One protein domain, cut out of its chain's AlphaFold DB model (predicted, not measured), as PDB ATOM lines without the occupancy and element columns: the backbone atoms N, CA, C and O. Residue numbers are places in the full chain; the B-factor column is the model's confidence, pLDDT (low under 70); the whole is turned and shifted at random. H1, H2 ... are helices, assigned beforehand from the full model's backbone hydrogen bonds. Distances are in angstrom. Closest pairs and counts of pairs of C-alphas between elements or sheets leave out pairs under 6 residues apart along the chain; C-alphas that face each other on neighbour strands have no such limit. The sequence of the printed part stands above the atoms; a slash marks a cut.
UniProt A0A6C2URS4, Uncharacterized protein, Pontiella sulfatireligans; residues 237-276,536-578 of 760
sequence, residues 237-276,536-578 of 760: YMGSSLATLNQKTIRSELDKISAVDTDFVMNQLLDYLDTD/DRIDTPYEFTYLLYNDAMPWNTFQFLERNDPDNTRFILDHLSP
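Overview. This is residues 237 to 276 and 536 to 578 of the 760 residues of an uncharacterized protein of Pontiella sulfatireligans (UniProt A0A6C2URS4). Little regular structure: four short helices are set in a rough ring, in the order H2, H1, H4, H3, and a long link without a named element, residues 547 to 568, loops at one end. The printed part has 83 residues, 33 in named helices, H1 to H4 along the chain, with no named strand: all helix. It is compact, radius of gyration of the C-alphas 12.0 A, spanning 35 by 23 by 21 A.

Along the chain. H1 is residues 247 to 254, beginning at C-alpha 247 (23.660, -46.945, -42.285). H2, residues 262 to 273, is 16.3 A long. H3 is residues 541 to 546; H4, residues 569 to 575, ends at C-alpha 575 (24.462, -33.476, -44.142).

Arrangement. H1 touches H2, residues 262 to 266 alone, at a steep tilt of 53 degrees; the closest C-alphas, Leu 254 and Thr 262, are 5.5 A apart. H1 and H4 only just touch, with 3 pairs of C-alphas within 8 A, the closest Glu 253 and His 575, 6.4 A. H3 and H4 form a helical hairpin, a shallow tilt of 18 degrees, opposite ways; the closest C-alphas, Pro 541 and Leu 573, are 6.1 A apart. H2 and H3 are near each other. Every O i to N i+4 pair is within hydrogen-bond range in H1 and H2, but 0 of 2 in H3 and 1 of 3 in H4, where O i to N i+3 gives 2 of 3 and 4 of 4.

Size, cuts and confidence. Residues 277 to 535 are not printed; C-alphas 276 and 536 are 9.9 A apart across the cut. The link H3 to H4 is long. Confidence is under 70 at residues 553 to 555 and 563 to 567.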
ATOM      1  N   TYR A 237      26.171 -37.413 -37.481       86.62
ATOM      2  CA  TYR A 237      27.276 -38.345 -37.302       86.62
ATOM      3  C   TYR A 237      26.983 -39.644 -38.052       86.62
ATOM      4  O   TYR A 237      26.079 -40.398 -37.680       86.62
ATOM      5  N   MET A 238      27.759 -39.905 -39.095       82.94
ATOM      6  CA  MET A 238      27.591 -41.101 -39.914       82.94
ATOM      7  C   MET A 238      28.264 -42.329 -39.299       82.94
ATOM      8  O   MET A 238      27.828 -43.444 -39.550       82.94
ATOM      9  N   GLY A 239      29.275 -42.128 -38.456       80.94
ATOM     10  CA  GLY A 239      30.233 -43.161 -38.076       80.94
ATOM     11  C   GLY A 239      31.635 -42.768 -38.525       80.94
ATOM     12  O   GLY A 239      31.799 -42.026 -39.487       80.94
ATOM     13  N   SER A 240      32.648 -43.248 -37.815       79.88
ATOM     14  CA  SER A 240      34.047 -43.094 -38.212       79.88
ATOM     15  C   SER A 240      34.661 -44.420 -38.634       79.88
ATOM     16  O   SER A 240      35.862 -44.446 -38.818       79.88
ATOM     17  N   SER A 241      33.891 -45.510 -38.660       86.25
ATOM     18  CA  SER A 241      34.311 -46.883 -38.965       86.25
ATOM     19  C   SER A 241      33.091 -47.740 -39.271       86.25
ATOM     20  O   SER A 241      31.993 -47.391 -38.828       86.25
ATOM     21  N   LEU A 242      33.275 -48.906 -39.898       87.56
ATOM     22  CA  LEU A 242      32.188 -49.863 -40.133       87.56
ATOM     23  C   LEU A 242      31.412 -50.199 -38.842       87.56
ATOM     24  O   LEU A 242      30.184 -50.191 -38.813       87.56
ATOM     25  N   ALA A 243      32.122 -50.389 -37.724       88.38
ATOM     26  CA  ALA A 243      31.524 -50.706 -36.423       88.38
ATOM     27  C   ALA A 243      30.677 -49.568 -35.821       88.38
ATOM     28  O   ALA A 243      29.835 -49.810 -34.952       88.38
ATOM     29  N   THR A 244      30.925 -48.322 -36.230       87.94
ATOM     30  CA  THR A 244      30.199 -47.138 -35.745       87.94
ATOM     31  C   THR A 244      29.268 -46.538 -36.795       87.94
ATOM     32  O   THR A 244      28.585 -45.555 -36.500       87.94
ATOM     33  N   LEU A 245      29.215 -47.140 -37.987       88.81
ATOM     34  CA  LEU A 245      28.434 -46.676 -39.119       88.81
ATOM     35  C   LEU A 245      26.936 -46.811 -38.842       88.81
ATOM     36  O   LEU A 245      26.417 -47.890 -38.550       88.81
ATOM     37  N   ASN A 246      26.203 -45.709 -38.966       89.88
ATOM     38  CA  ASN A 246      24.756 -45.690 -38.820       89.88
ATOM     39  C   ASN A 246      24.087 -45.665 -40.198       89.88
ATOM     40  O   ASN A 246      23.509 -44.654 -40.599       89.88
ATOM     41  N   GLN A 247      24.145 -46.801 -40.903       92.19
ATOM     42  CA  GLN A 247      23.660 -46.945 -42.285       92.19
ATOM     43  C   GLN A 247      22.252 -46.370 -42.489       92.19
ATOM     44  O   GLN A 247      22.005 -45.648 -43.446       92.19
ATOM     45  N   LYS A 248      21.321 -46.626 -41.557       92.75
ATOM     46  CA  LYS A 248      19.946 -46.107 -41.639       92.75
ATOM     47  C   LYS A 248      19.903 -44.581 -41.697       92.75
ATOM     48  O   LYS A 248      19.078 -44.016 -42.411       92.75
ATOM     49  N   THR A 249      20.725 -43.922 -40.888       89.88
ATOM     50  CA  THR A 249      20.705 -42.462 -40.815       89.88
ATOM     51  C   THR A 249      21.417 -41.858 -42.015       89.88
ATOM     52  O   THR A 249      20.903 -40.899 -42.573       89.88
ATOM     53  N   ILE A 250      22.510 -42.473 -42.473       90.12
ATOM     54  CA  ILE A 250      23.201 -42.077 -43.707       90.12
ATOM     55  C   ILE A 250      22.252 -42.165 -44.899       90.12
ATOM     56  O   ILE A 250      22.029 -41.161 -45.562       90.12
ATOM     57  N   ARG A 251      21.602 -43.319 -45.090       92.94
ATOM     58  CA  ARG A 251      20.590 -43.533 -46.136       92.94
ATOM     59  C   ARG A 251      19.514 -42.454 -46.114       92.94
ATOM     60  O   ARG A 251      19.259 -41.815 -47.121       92.94
ATOM     61  N   SER A 252      18.964 -42.169 -44.932       92.62
ATOM     62  CA  SER A 252      17.942 -41.130 -44.779       92.62
ATOM     63  C   SER A 252      18.428 -39.718 -45.124       92.62
ATOM     64  O   SER A 252      17.582 -38.870 -45.407       92.62
ATOM     65  N   GLU A 253      19.725 -39.425 -45.014       90.69
ATOM     66  CA  GLU A 253      20.293 -38.140 -45.425       90.69
ATOM     67  C   GLU A 253      20.610 -38.121 -46.924       90.69
ATOM     68  O   GLU A 253      20.302 -37.123 -47.571       90.69
ATOM     69  N   LEU A 254      21.142 -39.218 -47.479       89.56
ATOM     70  CA  LEU A 254      21.411 -39.370 -48.913       89.56
ATOM     71  C   LEU A 254      20.122 -39.301 -49.742       89.56
ATOM     72  O   LEU A 254      20.077 -38.562 -50.716       89.56
ATOM     73  N   ASP A 255      19.025 -39.903 -49.266       91.25
ATOM     74  CA  ASP A 255      17.697 -39.840 -49.903       91.25
ATOM     75  C   ASP A 255      17.154 -38.404 -50.061       91.25
ATOM     76  O   ASP A 255      16.184 -38.162 -50.786       91.25
ATOM     77  N   LYS A 256      17.730 -37.423 -49.350       89.12
ATOM     78  CA  LYS A 256      17.362 -36.003 -49.484       89.12
ATOM     79  C   LYS A 256      18.043 -35.332 -50.679       89.12
ATOM     80  O   LYS A 256      17.684 -34.198 -50.998       89.12
ATOM     81  N   ILE A 257      19.008 -35.998 -51.310       86.94
ATOM     82  CA  ILE A 257      19.848 -35.487 -52.392       86.94
ATOM     83  C   ILE A 257      19.442 -36.219 -53.671       86.94
ATOM     84  O   ILE A 257      19.824 -37.353 -53.909       86.94
ATOM     85  N   SER A 258      18.627 -35.573 -54.504       84.50
ATOM     86  CA  SER A 258      17.934 -36.235 -55.621       84.50
ATOM     87  C   SER A 258      18.830 -36.811 -56.716       84.50
ATOM     88  O   SER A 258      18.333 -37.581 -57.528       84.50
ATOM     89  N   ALA A 259      20.088 -36.385 -56.794       80.50
ATOM     90  CA  ALA A 259      21.030 -36.861 -57.803       80.50
ATOM     91  C   ALA A 259      21.975 -37.953 -57.292       80.50
ATOM     92  O   ALA A 259      22.862 -38.375 -58.023       80.50
ATOM     93  N   VAL A 260      21.811 -38.366 -56.035       83.00
ATOM     94  CA  VAL A 260      22.587 -39.446 -55.443       83.00
ATOM     95  C   VAL A 260      21.722 -40.693 -55.434       83.00
ATOM     96  O   VAL A 260      20.631 -40.687 -54.859       83.00
ATOM     97  N   ASP A 261      22.222 -41.769 -56.033       85.94
ATOM     98  CA  ASP A 261      21.680 -43.090 -55.744       85.94
ATOM     99  C   ASP A 261      22.175 -43.521 -54.352       85.94
ATOM    100  O   ASP A 261      23.366 -43.732 -54.099       85.94
ATOM    101  N   THR A 262      21.240 -43.579 -53.403       87.88
ATOM    102  CA  THR A 262      21.527 -43.911 -52.007       87.88
ATOM    103  C   THR A 262      22.092 -45.319 -51.849       87.88
ATOM    104  O   THR A 262      22.980 -45.514 -51.019       87.88
ATOM    105  N   ASP A 263      21.557 -46.309 -52.565       86.81
ATOM    106  CA  ASP A 263      22.036 -47.689 -52.463       86.81
ATOM    107  C   ASP A 263      23.447 -47.787 -53.041       86.81
ATOM    108  O   ASP A 263      24.338 -48.352 -52.401       86.81
ATOM    109  N   PHE A 264      23.669 -47.109 -54.164       82.88
ATOM    110  CA  PHE A 264      24.959 -47.024 -54.822       82.88
ATOM    111  C   PHE A 264      26.062 -46.440 -53.928       82.88
ATOM    112  O   PHE A 264      27.097 -47.075 -53.715       82.88
ATOM    113  N   VAL A 265      25.844 -45.255 -53.350       85.06
ATOM    114  CA  VAL A 265      26.833 -44.618 -52.459       85.06
ATOM    115  C   VAL A 265      27.029 -45.425 -51.179       85.06
ATOM    116  O   VAL A 265      28.131 -45.467 -50.637       85.06
ATOM    117  N   MET A 266      25.980 -46.080 -50.674       88.50
ATOM    118  CA  MET A 266      26.096 -46.902 -49.472       88.50
ATOM    119  C   MET A 266      26.952 -48.144 -49.685       88.50
ATOM    120  O   MET A 266      27.721 -48.460 -48.785       88.50
ATOM    121  N   ASN A 267      26.828 -48.827 -50.823       87.12
ATOM    122  CA  ASN A 267      27.656 -49.994 -51.126       87.12
ATOM    123  C   ASN A 267      29.130 -49.586 -51.207       87.12
ATOM    124  O   ASN A 267      29.957 -50.141 -50.495       87.12
ATOM    125  N   GLN A 268      29.431 -48.506 -51.932       85.69
ATOM    126  CA  GLN A 268      30.795 -47.984 -52.002       85.69
ATOM    127  C   GLN A 268      31.342 -47.528 -50.649       85.69
ATOM    128  O   GLN A 268      32.512 -47.719 -50.354       85.69
ATOM    129  N   LEU A 269      30.509 -46.906 -49.810       86.50
ATOM    130  CA  LEU A 269      30.915 -46.487 -48.472       86.50
ATOM    131  C   LEU A 269      31.254 -47.680 -47.569       86.50
ATOM    132  O   LEU A 269      32.081 -47.531 -46.673       86.50
ATOM    133  N   LEU A 270      30.572 -48.812 -47.752       88.62
ATOM    134  CA  LEU A 270      30.846 -50.035 -47.006       88.62
ATOM    135  C   LEU A 270      32.162 -50.653 -47.465       88.62
ATOM    136  O   LEU A 270      33.035 -50.775 -46.614       88.62
ATOM    137  N   ASP A 271      32.337 -50.863 -48.771       86.19
ATOM    138  CA  ASP A 271      33.592 -51.356 -49.366       86.19
ATOM    139  C   ASP A 271      34.782 -50.443 -48.987       86.19
ATOM    140  O   ASP A 271      35.848 -50.870 -48.560       86.19
ATOM    141  N   TYR A 272      34.587 -49.119 -49.011       84.62
ATOM    142  CA  TYR A 272      35.629 -48.162 -48.618       84.62
ATOM    143  C   TYR A 272      36.040 -48.273 -47.131       84.62
ATOM    144  O   TYR A 272      37.157 -47.885 -46.765       84.62
ATOM    145  N   LEU A 273      35.129 -48.725 -46.261       85.19
ATOM    146  CA  LEU A 273      35.288 -48.775 -44.802       85.19
ATOM    147  C   LEU A 273      35.588 -50.158 -44.243       85.19
ATOM    148  O   LEU A 273      36.018 -50.255 -43.085       85.19
ATOM    149  N   ASP A 274      35.245 -51.209 -44.968       85.88
ATOM    150  CA  ASP A 274      35.639 -52.539 -44.581       85.88
ATOM    151  C   ASP A 274      37.122 -52.756 -44.927       85.88
ATOM    152  O   ASP A 274      37.832 -51.873 -45.416       85.88
ATOM    153  N   THR A 275      37.648 -53.871 -44.440       85.31
ATOM    154  CA  THR A 275      39.057 -54.224 -44.635       85.31
ATOM    155  C   THR A 275      39.189 -55.555 -45.347       85.31
ATOM    156  O   THR A 275      40.242 -56.189 -45.234       85.31
ATOM    157  N   ASP A 276      38.094 -56.068 -45.909       86.44
ATOM    158  CA  ASP A 276      38.171 -57.290 -46.687       86.44
ATOM    159  C   ASP A 276      38.506 -56.938 -48.143       86.44
ATOM    160  O   ASP A 276      39.133 -55.908 -48.382       86.44
ATOM    161  N   ASP A 536      39.551 -49.160 -41.816       79.44
ATOM    162  CA  ASP A 536      38.413 -49.203 -40.909       79.44
ATOM    163  C   ASP A 536      37.946 -47.820 -40.433       79.44
ATOM    164  O   ASP A 536      37.322 -47.718 -39.374       79.44
ATOM    165  N   ARG A 537      38.257 -46.735 -41.160       81.25
ATOM    166  CA  ARG A 537      37.862 -45.386 -40.782       81.25
ATOM    167  C   ARG A 537      37.777 -44.351 -41.900       81.25
ATOM    168  O   ARG A 537      38.627 -44.298 -42.783       81.25
ATOM    169  N   ILE A 538      36.845 -43.415 -41.718       80.25
ATOM    170  CA  ILE A 538      36.809 -42.129 -42.429       80.25
ATOM    171  C   ILE A 538      37.370 -41.057 -41.500       80.25
ATOM    172  O   ILE A 538      36.876 -40.860 -40.387       80.25
ATOM    173  N   ASP A 539      38.404 -40.360 -41.957       76.56
ATOM    174  CA  ASP A 539      39.022 -39.262 -41.218       76.56
ATOM    175  C   ASP A 539      38.260 -37.953 -41.467       76.56
ATOM    176  O   ASP A 539      38.135 -37.141 -40.551       76.56
ATOM    177  N   THR A 540      37.748 -37.732 -42.684       78.31
ATOM    178  CA  THR A 540      37.160 -36.445 -43.088       78.31
ATOM    179  C   THR A 540      35.863 -36.615 -43.888       78.31
ATOM    180  O   THR A 540      35.779 -37.522 -44.714       78.31
ATOM    181  N   PRO A 541      34.876 -35.707 -43.745       75.19
ATOM    182  CA  PRO A 541      33.691 -35.711 -44.606       75.19
ATOM    183  C   PRO A 541      34.016 -35.500 -46.091       75.19
ATOM    184  O   PRO A 541      33.204 -35.814 -46.943       75.19
ATOM    185  N   TYR A 542      35.187 -34.971 -46.428       80.12
ATOM    186  CA  TYR A 542      35.582 -34.754 -47.816       80.12
ATOM    187  C   TYR A 542      36.092 -36.020 -48.499       80.12
ATOM    188  O   TYR A 542      36.380 -35.974 -49.681       80.12
ATOM    189  N   GLU A 543      36.206 -37.151 -47.799       80.81
ATOM    190  CA  GLU A 543      36.522 -38.424 -48.464       80.81
ATOM    191  C   GLU A 543      35.396 -38.873 -49.407       80.81
ATOM    192  O   GLU A 543      35.656 -39.598 -50.358       80.81
ATOM    193  N   PHE A 544      34.171 -38.361 -49.226       78.81
ATOM    194  CA  PHE A 544      33.067 -38.613 -50.154       78.81
ATOM    195  C   PHE A 544      33.311 -38.072 -51.561       78.81
ATOM    196  O   PHE A 544      32.709 -38.601 -52.484       78.81
ATOM    197  N   THR A 545      34.174 -37.066 -51.749       77.94
ATOM    198  CA  THR A 545      34.468 -36.549 -53.099       77.94
ATOM    199  C   THR A 545      35.177 -37.581 -53.971       77.94
ATOM    200  O   THR A 545      35.213 -37.408 -55.177       77.94
ATOM    201  N   TYR A 546      35.737 -38.640 -53.379       77.00
ATOM    202  CA  TYR A 546      36.348 -39.758 -54.105       77.00
ATOM    203  C   TYR A 546      35.378 -40.911 -54.359       77.00
ATOM    204  O   TYR A 546      35.734 -41.852 -55.061       77.00
ATOM    205  N   LEU A 547      34.170 -40.859 -53.791       78.50
ATOM    206  CA  LEU A 547      33.140 -41.843 -54.085       78.50
ATOM    207  C   LEU A 547      32.416 -41.456 -55.371       78.50
ATOM    208  O   LEU A 547      32.163 -40.281 -55.658       78.50
ATOM    209  N   LEU A 548      32.038 -42.478 -56.119       75.81
ATOM    210  CA  LEU A 548      31.171 -42.360 -57.275       75.81
ATOM    211  C   LEU A 548      29.750 -42.115 -56.757       75.81
ATOM    212  O   LEU A 548      29.377 -42.601 -55.689       75.81
ATOM    213  N   TYR A 549      28.938 -41.341 -57.465       72.44
ATOM    214  CA  TYR A 549      27.653 -40.885 -56.905       72.44
ATOM    215  C   TYR A 549      26.453 -41.034 -57.844       72.44
ATOM    216  O   TYR A 549      25.321 -40.839 -57.399       72.44
ATOM    217  N   ASN A 550      26.687 -41.374 -59.112       71.50
ATOM    218  CA  ASN A 550      25.670 -41.461 -60.152       71.50
ATOM    219  C   ASN A 550      25.806 -42.782 -60.922       71.50
ATOM    220  O   ASN A 550      26.849 -43.039 -61.515       71.50
ATOM    221  N   ASP A 551      24.749 -43.588 -60.944       71.25
ATOM    222  CA  ASP A 551      24.682 -44.868 -61.660       71.25
ATOM    223  C   ASP A 551      24.721 -44.708 -63.192       71.25
ATOM    224  O   ASP A 551      25.176 -45.602 -63.900       71.25
ATOM    225  N   ALA A 552      24.285 -43.556 -63.711       70.88
ATOM    226  CA  ALA A 552      24.331 -43.212 -65.132       70.88
ATOM    227  C   ALA A 552      25.680 -42.619 -65.576       70.88
ATOM    228  O   ALA A 552      25.939 -42.510 -66.775       70.88
ATOM    229  N   MET A 553      26.517 -42.189 -64.628       69.06
ATOM    230  CA  MET A 553      27.884 -41.712 -64.870       69.06
ATOM    231  C   MET A 553      28.826 -42.273 -63.801       69.06
ATOM    232  O   MET A 553      29.437 -41.510 -63.050       69.06
ATOM    233  N   PRO A 554      28.934 -43.605 -63.704       67.38
ATOM    234  CA  PRO A 554      29.632 -44.259 -62.607       67.38
ATOM    235  C   PRO A 554      31.137 -44.006 -62.626       67.38
ATOM    236  O   PRO A 554      31.793 -44.230 -61.627       67.38
ATOM    237  N   TRP A 555      31.690 -43.495 -63.727       69.75
ATOM    238  CA  TRP A 555      33.096 -43.102 -63.849       69.75
ATOM    239  C   TRP A 555      33.413 -41.722 -63.247       69.75
ATOM    240  O   TRP A 555      34.587 -41.358 -63.136       69.75
ATOM    241  N   ASN A 556      32.394 -40.939 -62.872       71.88
ATOM    242  CA  ASN A 556      32.569 -39.601 -62.314       71.88
ATOM    243  C   ASN A 556      32.536 -39.632 -60.780       71.88
ATOM    244  O   ASN A 556      31.521 -39.935 -60.150       71.88
ATOM    245  N   THR A 557      33.639 -39.213 -60.173       73.44
ATOM    246  CA  THR A 557      33.681 -38.693 -58.801       73.44
ATOM    247  C   THR A 557      33.166 -37.254 -58.784       73.44
ATOM    248  O   THR A 557      33.404 -36.523 -59.745       73.44
ATOM    249  N   PHE A 558      32.477 -36.794 -57.732       73.12
ATOM    250  CA  PHE A 558      32.040 -35.390 -57.722       73.12
ATOM    251  C   PHE A 558      33.168 -34.481 -57.240       73.12
ATOM    252  O   PHE A 558      33.676 -34.610 -56.127       73.12
ATOM    253  N   GLN A 559      33.495 -33.485 -58.056       73.31
ATOM    254  CA  GLN A 559      34.400 -32.414 -57.668       73.31
ATOM    255  C   GLN A 559      33.695 -31.416 -56.733       73.31
ATOM    256  O   GLN A 559      32.610 -30.891 -57.022       73.31
ATOM    257  N   PHE A 560      34.330 -31.091 -55.607       71.62
ATOM    258  CA  PHE A 560      33.917 -30.030 -54.688       71.62
ATOM    259  C   PHE A 560      33.896 -28.628 -55.318       71.62
ATOM    260  O   PHE A 560      33.159 -27.756 -54.848       71.62
ATOM    261  N   LEU A 561      34.682 -28.377 -56.368       72.25
ATOM    262  CA  LEU A 561      34.837 -27.035 -56.949       72.25
ATOM    263  C   LEU A 561      34.296 -26.849 -58.357       72.25
ATOM    264  O   LEU A 561      34.325 -25.722 -58.861       72.25
ATOM    265  N   GLU A 562      33.753 -27.890 -58.982       72.62
ATOM    266  CA  GLU A 562      33.084 -27.753 -60.271       72.62
ATOM    267  C   GLU A 562      32.073 -26.586 -60.244       72.62
ATOM    268  O   GLU A 562      31.240 -26.431 -59.345       72.62
ATOM    269  N   ARG A 563      32.185 -25.673 -61.206       58.47
ATOM    270  CA  ARG A 563      31.460 -24.396 -61.157       58.47
ATOM    271  C   ARG A 563      29.937 -24.573 -61.192       58.47
ATOM    272  O   ARG A 563      29.211 -23.701 -60.717       58.47
ATOM    273  N   ASN A 564      29.486 -25.695 -61.741       58.69
ATOM    274  CA  ASN A 564      28.118 -26.162 -61.706       58.69
ATOM    275  C   ASN A 564      28.191 -27.581 -61.145       58.69
ATOM    276  O   ASN A 564      28.664 -28.453 -61.848       58.69
ATOM    277  N   ASP A 565      27.772 -27.795 -59.904       67.31
ATOM    278  CA  ASP A 565      27.348 -29.117 -59.438       67.31
ATOM    279  C   ASP A 565      25.857 -29.209 -59.799       67.31
ATOM    280  O   ASP A 565      25.019 -28.808 -58.982       67.31
ATOM    281  N   PRO A 566      25.492 -29.557 -61.056       63.88
ATOM    282  CA  PRO A 566      24.092 -29.553 -61.496       63.88
ATOM    283  C   PRO A 566      23.227 -30.482 -60.639       63.88
ATOM    284  O   PRO A 566      22.023 -30.259 -60.490       63.88
ATOM    285  N   ASP A 567      23.881 -31.468 -60.040       68.06
ATOM    286  CA  ASP A 567      23.315 -32.586 -59.317       68.06
ATOM    287  C   ASP A 567      23.169 -32.289 -57.812       68.06
ATOM    288  O   ASP A 567      22.405 -32.953 -57.112       68.06
ATOM    289  N   ASN A 568      23.778 -31.207 -57.310       73.62
ATOM    290  CA  ASN A 568      23.788 -30.834 -55.890       73.62
ATOM    291  C   ASN A 568      24.381 -31.935 -54.988       73.62
ATOM    292  O   ASN A 568      23.968 -32.111 -53.838       73.62
ATOM    293  N   THR A 569      25.360 -32.677 -55.488       73.81
ATOM    294  CA  THR A 569      26.032 -33.777 -54.778       73.81
ATOM    295  C   THR A 569      26.836 -33.285 -53.579       73.81
ATOM    296  O   THR A 569      26.882 -33.942 -52.537       73.81
ATOM    297  N   ARG A 570      27.356 -32.051 -53.622       80.56
ATOM    298  CA  ARG A 570      28.102 -31.436 -52.505       80.56
ATOM    299  C   ARG A 570      27.296 -31.277 -51.234       80.56
ATOM    300  O   ARG A 570      27.877 -31.084 -50.165       80.56
ATOM    301  N   PHE A 571      25.970 -31.344 -51.319       84.56
ATOM    302  CA  PHE A 571      25.124 -31.306 -50.134       84.56
ATOM    303  C   PHE A 571      25.399 -32.488 -49.198       84.56
ATOM    304  O   PHE A 571      25.149 -32.346 -48.004       84.56
ATOM    305  N   ILE A 572      26.014 -33.585 -49.661       84.56
ATOM    306  CA  ILE A 572      26.515 -34.653 -48.778       84.56
ATOM    307  C   ILE A 572      27.374 -34.058 -47.644       84.56
ATOM    308  O   ILE A 572      27.170 -34.383 -46.471       84.56
ATOM    309  N   LEU A 573      28.245 -33.092 -47.960       84.00
ATOM    310  CA  LEU A 573      29.155 -32.439 -47.007       84.00
ATOM    311  C   LEU A 573      28.446 -31.547 -45.980       84.00
ATOM    312  O   LEU A 573      29.027 -31.224 -44.945       84.00
ATOM    313  N   ASP A 574      27.203 -31.145 -46.253       84.56
ATOM    314  CA  ASP A 574      26.360 -30.368 -45.338       84.56
ATOM    315  C   ASP A 574      25.474 -31.244 -44.452       84.56
ATOM    316  O   ASP A 574      24.870 -30.741 -43.498       84.56
ATOM    317  N   HIS A 575      25.370 -32.532 -44.779       84.81
ATOM    318  CA  HIS A 575      24.462 -33.476 -44.142       84.81
ATOM    319  C   HIS A 575      25.190 -34.547 -43.324       84.81
ATOM    320  O   HIS A 575      24.648 -34.972 -42.304       84.81
ATOM    321  N   LEU A 576      26.404 -34.948 -43.708       85.44
ATOM    322  CA  LEU A 576      27.153 -36.036 -43.070       85.44
ATOM    323  C   LEU A 576      28.479 -35.568 -42.464       85.44
ATOM    324  O   LEU A 576      29.159 -34.695 -42.997       85.44
ATOM    325  N   SER A 577      28.855 -36.166 -41.333       84.12
ATOM    326  CA  SER A 577      30.119 -35.899 -40.642       84.12
ATOM    327  C   SER A 577      30.671 -37.188 -40.018       84.12
ATOM    328  O   SER A 577      29.911 -37.906 -39.358       84.12
ATOM    329  N   PRO A 578      31.981 -37.486 -40.143       75.44
ATOM    330  CA  PRO A 578      32.629 -38.597 -39.442       75.44
ATOM    331  C   PRO A 578      32.875 -38.280 -37.964       75.44
ATOM    332  O   PRO A 578      33.527 -39.047 -37.256       75.44
TER     333      PRO A 578